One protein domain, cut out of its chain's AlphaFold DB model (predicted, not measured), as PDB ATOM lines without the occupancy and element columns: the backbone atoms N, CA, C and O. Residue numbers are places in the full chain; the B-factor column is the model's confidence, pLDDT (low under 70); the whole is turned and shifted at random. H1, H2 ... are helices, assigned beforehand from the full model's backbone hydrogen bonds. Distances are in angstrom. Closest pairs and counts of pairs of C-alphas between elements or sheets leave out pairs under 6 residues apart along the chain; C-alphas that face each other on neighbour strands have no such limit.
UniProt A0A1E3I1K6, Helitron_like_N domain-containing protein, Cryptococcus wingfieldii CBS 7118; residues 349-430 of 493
ATOM      1  N   SER A 349      21.430  87.211   8.796       66.62
ATOM      2  CA  SER A 349      20.608  87.396   9.998       66.62
ATOM      3  C   SER A 349      19.508  86.343  10.206       66.62
ATOM      4  O   SER A 349      18.935  86.278  11.293       66.62
ATOM      5  N   PHE A 350      19.175  85.528   9.198       71.38
ATOM      6  CA  PHE A 350      18.205  84.440   9.350       71.38
ATOM      7  C   PHE A 350      18.727  83.320  10.256       71.38
ATOM      8  O   PHE A 350      17.969  82.757  11.046       71.38
ATOM      9  N   SER A 351      20.038  83.061  10.225       74.44
ATOM     10  CA  SER A 351      20.694  82.111  11.132       74.44
ATOM     11  C   SER A 351      20.493  82.467  12.613       74.44
ATOM     12  O   SER A 351      20.380  81.574  13.449       74.44
ATOM     13  N   GLU A 352      20.348  83.757  12.934       74.38
ATOM     14  CA  GLU A 352      20.036  84.250  14.282       74.38
ATOM     15  C   GLU A 352      18.543  84.145  14.629       74.38
ATOM     16  O   GLU A 352      18.177  84.069  15.802       74.38
ATOM     17  N   LEU A 353      17.659  84.157  13.624       73.94
ATOM     18  CA  LEU A 353      16.206  84.093  13.808       73.94
ATOM     19  C   LEU A 353      15.718  82.677  14.119       73.94
ATOM     20  O   LEU A 353      14.802  82.511  14.922       73.94
ATOM     21  N   VAL A 354      16.329  81.657  13.515       78.38
ATOM     22  CA  VAL A 354      15.913  80.256  13.691       78.38
ATOM     23  C   VAL A 354      15.985  79.800  15.160       78.38
ATOM     24  O   VAL A 354      15.006  79.219  15.636       78.38
ATOM     25  N   PRO A 355      17.064  80.068  15.925       82.56
ATOM     26  CA  PRO A 355      17.112  79.743  17.349       82.56
ATOM     27  C   PRO A 355      16.055  80.483  18.171       82.56
ATOM     28  O   PRO A 355      15.512  79.898  19.101       82.56
ATOM     29  N   LEU A 356      15.744  81.741  17.834       76.25
ATOM     30  CA  LEU A 356      14.701  82.510  18.520       76.25
ATOM     31  C   LEU A 356      13.319  81.906  18.262       76.25
ATOM     32  O   LEU A 356      12.571  81.700  19.209       76.25
ATOM     33  N   LEU A 357      13.015  81.551  17.010       76.19
ATOM     34  CA  LEU A 357      11.750  80.914  16.641       76.19
ATOM     35  C   LEU A 357      11.565  79.572  17.368       76.19
ATOM     36  O   LEU A 357      10.478  79.286  17.848       76.19
ATOM     37  N   LYS A 358      12.633  78.771  17.494       79.25
ATOM     38  CA  LYS A 358      12.605  77.489  18.221       79.25
ATOM     39  C   LYS A 358      12.440  77.639  19.737       79.25
ATOM     40  O   LYS A 358      11.999  76.694  20.377       79.25
ATOM     41  N   ARG A 359      12.843  78.777  20.313       78.06
ATOM     42  CA  ARG A 359      12.729  79.054  21.757       78.06
ATOM     43  C   ARG A 359      11.346  79.549  22.169       78.06
ATOM     44  O   ARG A 359      11.038  79.502  23.354       78.06
ATOM     45  N   VAL A 360      10.561  80.072  21.231       75.81
ATOM     46  CA  VAL A 360       9.209  80.567  21.496       75.81
ATOM     47  C   VAL A 360       8.230  79.425  21.266       75.81
ATOM     48  O   VAL A 360       8.043  78.979  20.136       75.81
ATOM     49  N   ASP A 361       7.609  78.954  22.340       75.50
ATOM     50  CA  ASP A 361       6.572  77.927  22.308       75.50
ATOM     51  C   ASP A 361       5.170  78.519  22.532       75.50
ATOM     52  O   ASP A 361       4.985  79.716  22.782       75.50
ATOM     53  N   VAL A 362       4.157  77.663  22.392       73.56
ATOM     54  CA  VAL A 362       2.746  78.044  22.536       73.56
ATOM     55  C   VAL A 362       2.455  78.551  23.952       73.56
ATOM     56  O   VAL A 362       1.712  79.520  24.111       73.56
ATOM     57  N   ASP A 363       3.085  77.955  24.964       75.00
ATOM     58  CA  ASP A 363       2.896  78.320  26.369       75.00
ATOM     59  C   ASP A 363       3.468  79.711  26.677       75.00
ATOM     60  O   ASP A 363       2.835  80.508  27.373       75.00
ATOM     61  N   THR A 364       4.616  80.061  26.084       73.69
ATOM     62  CA  THR A 364       5.183  81.415  26.155       73.69
ATOM     63  C   THR A 364       4.212  82.435  25.566       73.69
ATOM     64  O   THR A 364       3.950  83.463  26.191       73.69
ATOM     65  N   LEU A 365       3.635  82.157  24.393       72.56
ATOM     66  CA  LEU A 365       2.674  83.062  23.756       72.56
ATOM     67  C   LEU A 365       1.391  83.222  24.589       72.56
ATOM     68  O   LEU A 365       0.894  84.339  24.726       72.56
ATOM     69  N   ALA A 366       0.893  82.140  25.194       70.69
ATOM     70  CA  ALA A 366      -0.267  82.178  26.085       70.69
ATOM     71  C   ALA A 366       0.011  82.993  27.364       70.69
ATOM     72  O   ALA A 366      -0.813  83.813  27.776       70.69
ATOM     73  N   SER A 367       1.197  82.827  27.962       75.44
ATOM     74  CA  SER A 367       1.648  83.621  29.115       75.44
ATOM     75  C   SER A 367       1.734  85.111  28.770       75.44
ATOM     76  O   SER A 367       1.195  85.956  29.490       75.44
ATOM     77  N   MET A 368       2.331  85.442  27.619       69.38
ATOM     78  CA  MET A 368       2.401  86.817  27.123       69.38
ATOM     79  C   MET A 368       1.009  87.417  26.923       69.38
ATOM     80  O   MET A 368       0.775  88.544  27.350       69.38
ATOM     81  N   GLN A 369       0.074  86.667  26.333       67.31
ATOM     82  CA  GLN A 369      -1.306  87.117  26.133       67.31
ATOM     83  C   GLN A 369      -1.990  87.476  27.460       67.31
ATOM     84  O   GLN A 369      -2.662  88.501  27.536       67.31
ATOM     85  N   GLY A 370      -1.785  86.688  28.521       69.38
ATOM     86  CA  GLY A 370      -2.328  86.988  29.852       69.38
ATOM     87  C   GLY A 370      -1.717  88.234  30.511       69.38
ATOM     88  O   GLY A 370      -2.388  88.927  31.281       69.38
ATOM     89  N   LYS A 371      -0.452  88.542  30.200       72.50
ATOM     90  CA  LYS A 371       0.277  89.716  30.714       72.50
ATOM     91  C   LYS A 371       0.027  90.989  29.898       72.50
ATOM     92  O   LYS A 371       0.201  92.091  30.418       72.50
ATOM     93  N   LEU A 372      -0.378  90.859  28.636       67.06
ATOM     94  CA  LEU A 372      -0.683  91.972  27.741       67.06
ATOM     95  C   LEU A 372      -2.014  92.623  28.137       67.06
ATOM     96  O   LEU A 372      -3.092  92.145  27.790       67.06
ATOM     97  N   LYS A 373      -1.933  93.742  28.865       64.25
ATOM     98  CA  LYS A 373      -3.088  94.582  29.207       64.25
ATOM     99  C   LYS A 373      -3.034  95.901  28.429       64.25
ATOM    100  O   LYS A 373      -1.949  96.470  28.308       64.25
ATOM    101  N   PRO A 374      -4.175  96.421  27.938       57.03
ATOM    102  CA  PRO A 374      -4.221  97.724  27.276       57.03
ATOM    103  C   PRO A 374      -3.608  98.823  28.156       57.03
ATOM    104  O   PRO A 374      -3.934  98.916  29.338       57.03
ATOM    105  N   GLY A 375      -2.709  99.631  27.589       59.88
ATOM    106  CA  GLY A 375      -2.044 100.742  28.284       59.88
ATOM    107  C   GLY A 375      -0.979 100.340  29.313       59.88
ATOM    108  O   GLY A 375      -0.385 101.214  29.941       59.88
ATOM    109  N   VAL A 376      -0.710  99.043  29.498       68.94
ATOM    110  CA  VAL A 376       0.359  98.560  30.379       68.94
ATOM    111  C   VAL A 376       1.524  98.084  29.531       68.94
ATOM    112  O   VAL A 376       1.389  97.208  28.676       68.94
ATOM    113  N   ARG A 377       2.703  98.642  29.799       69.12
ATOM    114  CA  ARG A 377       3.929  98.226  29.131       69.12
ATOM    115  C   ARG A 377       4.239  96.766  29.455       69.12
ATOM    116  O   ARG A 377       4.483  96.421  30.609       69.12
ATOM    117  N   PHE A 378       4.319  95.938  28.419       75.75
ATOM    118  CA  PHE A 378       4.814  94.575  28.554       75.75
ATOM    119  C   PHE A 378       6.322  94.589  28.840       75.75
ATOM    120  O   PHE A 378       7.114  95.133  28.062       75.75
ATOM    121  N   VAL A 379       6.717  93.997  29.965       80.81
ATOM    122  CA  VAL A 379       8.119  93.805  30.343       80.81
ATOM    123  C   VAL A 379       8.389  92.302  30.340       80.81
ATOM    124  O   VAL A 379       7.771  91.592  31.129       80.81
ATOM    125  N   PRO A 380       9.265  91.797  29.452       81.81
ATOM    126  CA  PRO A 380       9.573  90.377  29.406       81.81
ATOM    127  C   PRO A 380      10.414  89.976  30.623       81.81
ATOM    128  O   PRO A 380      11.474  90.552  30.877       81.81
ATOM    129  N   GLU A 381       9.961  88.963  31.348       85.12
ATOM    130  CA  GLU A 381      10.608  88.436  32.550       85.12
ATOM    131  C   GLU A 381      11.470  87.218  32.200       85.12
ATOM    132  O   GLU A 381      12.633  87.123  32.610       85.12
ATOM    133  N   SER A 382      10.944  86.319  31.363       85.38
ATOM    134  CA  SER A 382      11.643  85.097  30.954       85.38
ATOM    135  C   SER A 382      12.556  85.306  29.739       85.38
ATOM    136  O   SER A 382      12.456  86.293  29.002       85.38
ATOM    137  N   GLU A 383      13.492  84.380  29.514       84.12
ATOM    138  CA  GLU A 383      14.311  84.388  28.295       84.12
ATOM    139  C   GLU A 383      13.471  84.115  27.041       84.12
ATOM    140  O   GLU A 383      13.735  84.692  25.985       84.12
ATOM    141  N   GLN A 384      12.433  83.284  27.158       80.50
ATOM    142  CA  GLN A 384      11.497  82.971  26.081       80.50
ATOM    143  C   GLN A 384      10.658  84.197  25.706       80.50
ATOM    144  O   GLN A 384      10.519  84.509  24.524       80.50
ATOM    145  N   GLU A 385      10.180  84.963  26.691       79.25
ATOM    146  CA  GLU A 385       9.475  86.229  26.461       79.25
ATOM    147  C   GLU A 385      10.400  87.265  25.803       79.25
ATOM    148  O   GLU A 385       9.995  87.961  24.871       79.25
ATOM    149  N   ARG A 386      11.676  87.342  26.214       83.38
ATOM    150  CA  ARG A 386      12.676  88.204  25.554       83.38
ATOM    151  C   ARG A 386      12.931  87.786  24.108       83.38
ATOM    152  O   ARG A 386      13.038  88.650  23.230       83.38
ATOM    153  N   ALA A 387      13.014  86.483  23.844       78.50
ATOM    154  CA  ALA A 387      13.145  85.949  22.493       78.50
ATOM    155  C   ALA A 387      11.915  86.292  21.638       78.50
ATOM    156  O   ALA A 387      12.076  86.777  20.517       78.50
ATOM    157  N   ALA A 388      10.707  86.142  22.188       76.62
ATOM    158  CA  ALA A 388       9.453  86.489  21.527       76.62
ATOM    159  C   ALA A 388       9.361  87.986  21.196       76.62
ATOM    160  O   ALA A 388       9.081  88.341  20.054       76.62
ATOM    161  N   VAL A 389       9.687  88.875  22.142       78.75
ATOM    162  CA  VAL A 389       9.726  90.332  21.904       78.75
ATOM    163  C   VAL A 389      10.743  90.692  20.818       78.75
ATOM    164  O   VAL A 389      10.469  91.517  19.945       78.75
ATOM    165  N   THR A 390      11.917  90.058  20.829       78.56
ATOM    166  CA  THR A 390      12.943  90.277  19.797       78.56
ATOM    167  C   THR A 390      12.445  89.844  18.420       78.56
ATOM    168  O   THR A 390      12.655  90.550  17.429       78.56
ATOM    169  N   LEU A 391      11.753  88.707  18.357       76.25
ATOM    170  CA  LEU A 391      11.176  88.177  17.130       76.25
ATOM    171  C   LEU A 391      10.059  89.081  16.595       76.25
ATOM    172  O   LEU A 391      10.088  89.432  15.417       76.25
ATOM    173  N   LEU A 392       9.146  89.543  17.456       73.50
ATOM    174  CA  LEU A 392       8.091  90.503  17.104       73.50
ATOM    175  C   LEU A 392       8.667  91.807  16.556       73.50
ATOM    176  O   LEU A 392       8.218  92.289  15.519       73.50
ATOM    177  N   ARG A 393       9.721  92.342  17.182       74.00
ATOM    178  CA  ARG A 393      10.401  93.542  16.676       74.00
ATOM    179  C   ARG A 393      10.958  93.317  15.269       74.00
ATOM    180  O   ARG A 393      10.803  94.185  14.411       74.00
ATOM    181  N   LYS A 394      11.601  92.169  15.022       74.12
ATOM    182  CA  LYS A 394      12.121  91.824  13.690       74.12
ATOM    183  C   LYS A 394      10.977  91.659  12.676       74.12
ATOM    184  O   LYS A 394      11.077  92.216  11.586       74.12
ATOM    185  N   LEU A 395       9.866  91.019  13.048       71.50
ATOM    186  CA  LEU A 395       8.665  90.915  12.205       71.50
ATOM    187  C   LEU A 395       8.048  92.285  11.880       71.50
ATOM    188  O   LEU A 395       7.696  92.539  10.729       71.50
ATOM    189  N   ASN A 396       7.972  93.201  12.849       68.75
ATOM    190  CA  ASN A 396       7.435  94.544  12.624       68.75
ATOM    191  C   ASN A 396       8.263  95.322  11.599       68.75
ATOM    192  O   ASN A 396       7.693  95.939  10.700       68.75
ATOM    193  N   ILE A 397       9.595  95.212  11.653       70.50
ATOM    194  CA  ILE A 397      10.487  95.783  10.631       70.50
ATOM    195  C   ILE A 397      10.214  95.161   9.251       70.50
ATOM    196  O   ILE A 397      10.169  95.868   8.249       70.50
ATOM    197  N   MET A 398       9.975  93.849   9.180       71.56
ATOM    198  CA  MET A 398       9.655  93.168   7.915       71.56
ATOM    199  C   MET A 398       8.310  93.612   7.325       71.56
ATOM    200  O   MET A 398       8.106  93.530   6.115       71.56
ATOM    201  N   SER A 399       7.402  94.102   8.169       74.31
ATOM    202  CA  SER A 399       6.067  94.525   7.761       74.31
ATOM    203  C   SER A 399       5.978  95.969   7.257       74.31
ATOM    204  O   SER A 399       4.908  96.355   6.798       74.31
ATOM    205  N   ILE A 400       7.062  96.761   7.285       77.94
ATOM    206  CA  ILE A 400       7.056  98.195   6.908       77.94
ATOM    207  C   ILE A 400       6.431  98.440   5.525       77.94
ATOM    208  O   ILE A 400       5.620  99.344   5.361       77.94
ATOM    209  N   ASN A 401       6.730  97.572   4.555       79.06
ATOM    210  CA  ASN A 401       6.227  97.686   3.181       79.06
ATOM    211  C   ASN A 401       4.822  97.088   2.970       79.06
ATOM    212  O   ASN A 401       4.345  97.025   1.837       79.06
ATOM    213  N   ILE A 402       4.175  96.596   4.028       82.56
ATOM    214  CA  ILE A 402       2.825  96.032   3.976       82.56
ATOM    215  C   ILE A 402       1.857  97.114   4.443       82.56
ATOM    216  O   ILE A 402       1.859  97.500   5.609       82.56
ATOM    217  N   PHE A 403       1.012  97.586   3.532       78.75
ATOM    218  CA  PHE A 403       0.026  98.619   3.839       78.75
ATOM    219  C   PHE A 403      -0.887  98.207   5.005       78.75
ATOM    220  O   PHE A 403      -1.430  97.098   5.009       78.75
ATOM    221  N   GLY A 404      -1.065  99.116   5.970       76.06
ATOM    222  CA  GLY A 404      -1.908  98.913   7.154       76.06
ATOM    223  C   GLY A 404      -1.291  98.028   8.242       76.06
ATOM    224  O   GLY A 404      -1.965  97.692   9.214       76.06
ATOM    225  N   SER A 405      -0.028  97.619   8.097       75.50
ATOM    226  CA  SER A 405       0.681  96.869   9.135       75.50
ATOM    227  C   SER A 405       1.171  97.779  10.268       75.50
ATOM    228  O   SER A 405       1.334  98.992  10.104       75.50
ATOM    229  N   ALA A 406       1.511  97.176  11.411       73.88
ATOM    230  CA  ALA A 406       2.171  97.883  12.508       73.88
ATOM    231  C   ALA A 406       3.503  98.526  12.070       73.88
ATOM    232  O   ALA A 406       3.806  99.652  12.467       73.88
ATOM    233  N   GLY A 407       4.271  97.846  11.211       75.06
ATOM    234  CA  GLY A 407       5.498  98.389  10.630       75.06
ATOM    235  C   GLY A 407       5.247  99.623   9.768       75.06
ATOM    236  O   GLY A 407       5.926 100.629   9.947       75.06
ATOM    237  N   SER A 408       4.248  99.575   8.883       79.88
ATOM    238  CA  SER A 408       3.883 100.700   8.011       79.88
ATOM    239  C   SER A 408       3.401 101.903   8.824       79.88
ATOM    240  O   SER A 408       3.812 103.032   8.573       79.88
ATOM    241  N   HIS A 409       2.593 101.673   9.865       81.62
ATOM    242  CA  HIS A 409       2.168 102.740  10.777       81.62
ATOM    243  C   HIS A 409       3.344 103.378  11.514       81.62
ATOM    244  O   HIS A 409       3.370 104.593  11.710       81.62
ATOM    245  N   LYS A 410       4.320 102.570  11.937       81.00
ATOM    246  CA  LYS A 410       5.532 103.080  12.573       81.00
ATOM    247  C   LYS A 410       6.345 103.939  11.607       81.00
ATOM    248  O   LYS A 410       6.752 105.024  11.998       81.00
ATOM    249  N   ASP A 411       6.531 103.481  10.374       84.00
ATOM    250  CA  ASP A 411       7.271 104.209   9.340       84.00
ATOM    251  C   ASP A 411       6.643 105.581   9.047       84.00
ATOM    252  O   ASP A 411       7.315 106.603   9.168       84.00
ATOM    253  N   MET A 412       5.319 105.634   8.851       85.44
ATOM    254  CA  MET A 412       4.583 106.898   8.679       85.44
ATOM    255  C   MET A 412       4.721 107.844   9.886       85.44
ATOM    256  O   MET A 412       4.784 109.064   9.727       85.44
ATOM    257  N   ARG A 413       4.790 107.314  11.118       86.69
ATOM    258  CA  ARG A 413       5.049 108.140  12.315       86.69
ATOM    259  C   ARG A 413       6.470 108.696  12.329       86.69
ATOM    260  O   ARG A 413       6.658 109.826  12.772       86.69
ATOM    261  N   GLU A 414       7.464 107.922  11.898       87.88
ATOM    262  CA  GLU A 414       8.835 108.428  11.791       87.88
ATOM    263  C   GLU A 414       8.954 109.494  10.698       87.88
ATOM    264  O   GLU A 414       9.615 110.505  10.925       87.88
ATOM    265  N   GLU A 415       8.255 109.329   9.570       89.88
ATOM    266  CA  GLU A 415       8.152 110.350   8.525       89.88
ATOM    267  C   GLU A 415       7.545 111.646   9.077       89.88
ATOM    268  O   GLU A 415       8.138 112.716   8.938       89.88
ATOM    269  N   LEU A 416       6.430 111.556   9.812       87.94
ATOM    270  CA  LEU A 416       5.824 112.709  10.482       87.94
ATOM    271  C   LEU A 416       6.822 113.405  11.422       87.94
ATOM    272  O   LEU A 416       6.951 114.626  11.400       87.94
ATOM    273  N   ARG A 417       7.572 112.649  12.235       88.81
ATOM    274  CA  ARG A 417       8.593 113.228  13.128       88.81
ATOM    275  C   ARG A 417       9.740 113.874  12.361       88.81
ATOM    276  O   ARG A 417      10.261 114.892  12.812       88.81
ATOM    277  N   ALA A 418      10.160 113.291  11.241       91.62
ATOM    278  CA  ALA A 418      11.182 113.876  10.384       91.62
ATOM    279  C   ALA A 418      10.703 115.210   9.796       91.62
ATOM    280  O   ALA A 418      11.430 116.200   9.881       91.62
ATOM    281  N   LEU A 419       9.457 115.264   9.312       89.12
ATOM    282  CA  LEU A 419       8.822 116.491   8.832       89.12
ATOM    283  C   LEU A 419       8.737 117.555   9.932       89.12
ATOM    284  O   LEU A 419       9.093 118.700   9.684       89.12
ATOM    285  N   LEU A 420       8.368 117.183  11.161       90.19
ATOM    286  CA  LEU A 420       8.327 118.114  12.299       90.19
ATOM    287  C   LEU A 420       9.704 118.696  12.646       90.19
ATOM    288  O   LEU A 420       9.808 119.860  13.020       90.19
ATOM    289  N   ARG A 421      10.773 117.898  12.536       91.88
ATOM    290  CA  ARG A 421      12.144 118.378  12.775       91.88
ATOM    291  C   ARG A 421      12.646 119.275  11.648       91.88
ATOM    292  O   ARG A 421      13.386 120.212  11.920       91.88
ATOM    293  N   HIS A 422      12.285 118.964  10.406       92.94
ATOM    294  CA  HIS A 422      12.735 119.702   9.230       92.94
ATOM    295  C   HIS A 422      11.969 121.017   9.032       92.94
ATOM    296  O   HIS A 422      12.584 122.063   8.855       92.94
ATOM    297  N   SER A 423      10.639 120.957   9.088       88.94
ATOM    298  CA  SER A 423       9.733 122.067   8.768       88.94
ATOM    299  C   SER A 423       9.181 122.783  10.006       88.94
ATOM    300  O   SER A 423       8.462 123.769   9.873       88.94
ATOM    301  N   GLY A 424       9.506 122.300  11.208       88.88
ATOM    302  CA  GLY A 424       8.954 122.807  12.460       88.88
ATOM    303  C   GLY A 424       7.568 122.242  12.785       88.88
ATOM    304  O   GLY A 424       6.989 121.439  12.050       88.88
ATOM    305  N   MET A 425       7.036 122.649  13.936       87.62
ATOM    306  CA  MET A 425       5.709 122.230  14.383       87.62
ATOM    307  C   MET A 425       4.626 122.999  13.612       87.62
ATOM    308  O   MET A 425       4.670 124.231  13.597       87.62
ATOM    309  N   PRO A 426       3.639 122.321  12.998       84.00
ATOM    310  CA  PRO A 426       2.551 123.006  12.322       84.00
ATOM    311  C   PRO A 426       1.708 123.773  13.342       84.00
ATOM    312  O   PRO A 426       1.394 123.259  14.416       84.00
ATOM    313  N   SER A 427       1.295 124.990  12.992       87.19
ATOM    314  CA  SER A 427       0.362 125.771  13.814       87.19
ATOM    315  C   SER A 427      -1.052 125.182  13.820       87.19
ATOM    316  O   SER A 427      -1.816 125.431  14.747       87.19
ATOM    317  N   LEU A 428      -1.400 124.399  12.793       82.25
ATOM    318  CA  LEU A 428      -2.693 123.745  12.644       82.25
ATOM    319  C   LEU A 428      -2.506 122.324  12.100       82.25
ATOM    320  O   LEU A 428      -1.837 122.123  11.088       82.25
ATOM    321  N   PHE A 429      -3.133 121.348  12.752       78.12
ATOM    322  CA  PHE A 429      -3.228 119.973  12.268       78.12
ATOM    323  C   PHE A 429      -4.685 119.681  11.893       78.12
ATOM    324  O   PHE A 429      -5.548 119.621  12.767       78.12
ATOM    325  N   VAL A 430      -4.964 119.527  10.595       78.00
ATOM    326  CA  VAL A 430      -6.315 119.263  10.074       78.00
ATOM    327  C   VAL A 430      -6.397 117.828   9.577       78.00
ATOM    328  O   VAL A 430      -5.562 117.387   8.792       78.00
TER     329      VAL A 430
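This is residues 349 to 430 of the 493 residues of the protein "Helitron_like_N domain-containing protein" of Cryptococcus wingfieldii CBS 7118 (UniProt A0A1E3I1K6). Three helices form a loose cluster, H1 and H2 packed on the first part of H3, and a fourth helix, H4, meets the last residues of H3 at a corner and reaches away as a long arm. The loop of residues 372 to 377 and, on the arm, residues 418 to 424 stick out free. The printed part has 82 residues with four named helices, H1, H2, H3, H4 along the chain, and no named strand; the class is all helix. It is loose, with a radius of gyration of the C-alphas of 16.9 A, and elongated, spanning 49 by 31 by 20 A.

Find C-alpha 350 at (18.205, 84.440, 9.350); here H1 begins and runs to residue 359, 14.6 A. H2 takes residues 362 to 371, 14.5 A. Find C-alpha 383 at (14.311, 84.388, 28.295); from there H3 runs 22.7 A to residue 398. H4, residues 406 to 423, is 25.6 A long and ends at C-alpha 423 at (9.733, 122.067, 8.768).

Look first at H3, the hub, which touches the three other helices. With residues 384 to 391 alone it touches H1, opposite ways at a steep tilt of 43 degrees; the closest C-alphas, of Leu 356 and Ala 387, are 5.5 A apart. With residues 384 to 388 alone it touches H2, about perpendicular at 87 degrees; the closest C-alphas, of Thr 364 and Glu 385, are 6.5 A apart. Its residues 396 to 398 alone touch residues 406 to 407 of H4, the same way at a steep tilt of 66 degrees; the closest C-alphas, of Asn 396 and Gly 407, are 4.7 A apart. H4 is apart from H1 and H2, and H1 is apart from H2. Every O i to N i+4 pair is within hydrogen-bond range in H2, H3 and H4; in H1 it is 4 of 6.

The C-alphas farthest apart, of Lys 358 and Ser 427, are 50.0 A apart. The printed part has no cut. The link from H2 to H3 is long, with 11 residues. The mean pLDDT of the printed part is 78.0; look for values under 70 at residues 349, 368 to 370, 372 to 377 and 396.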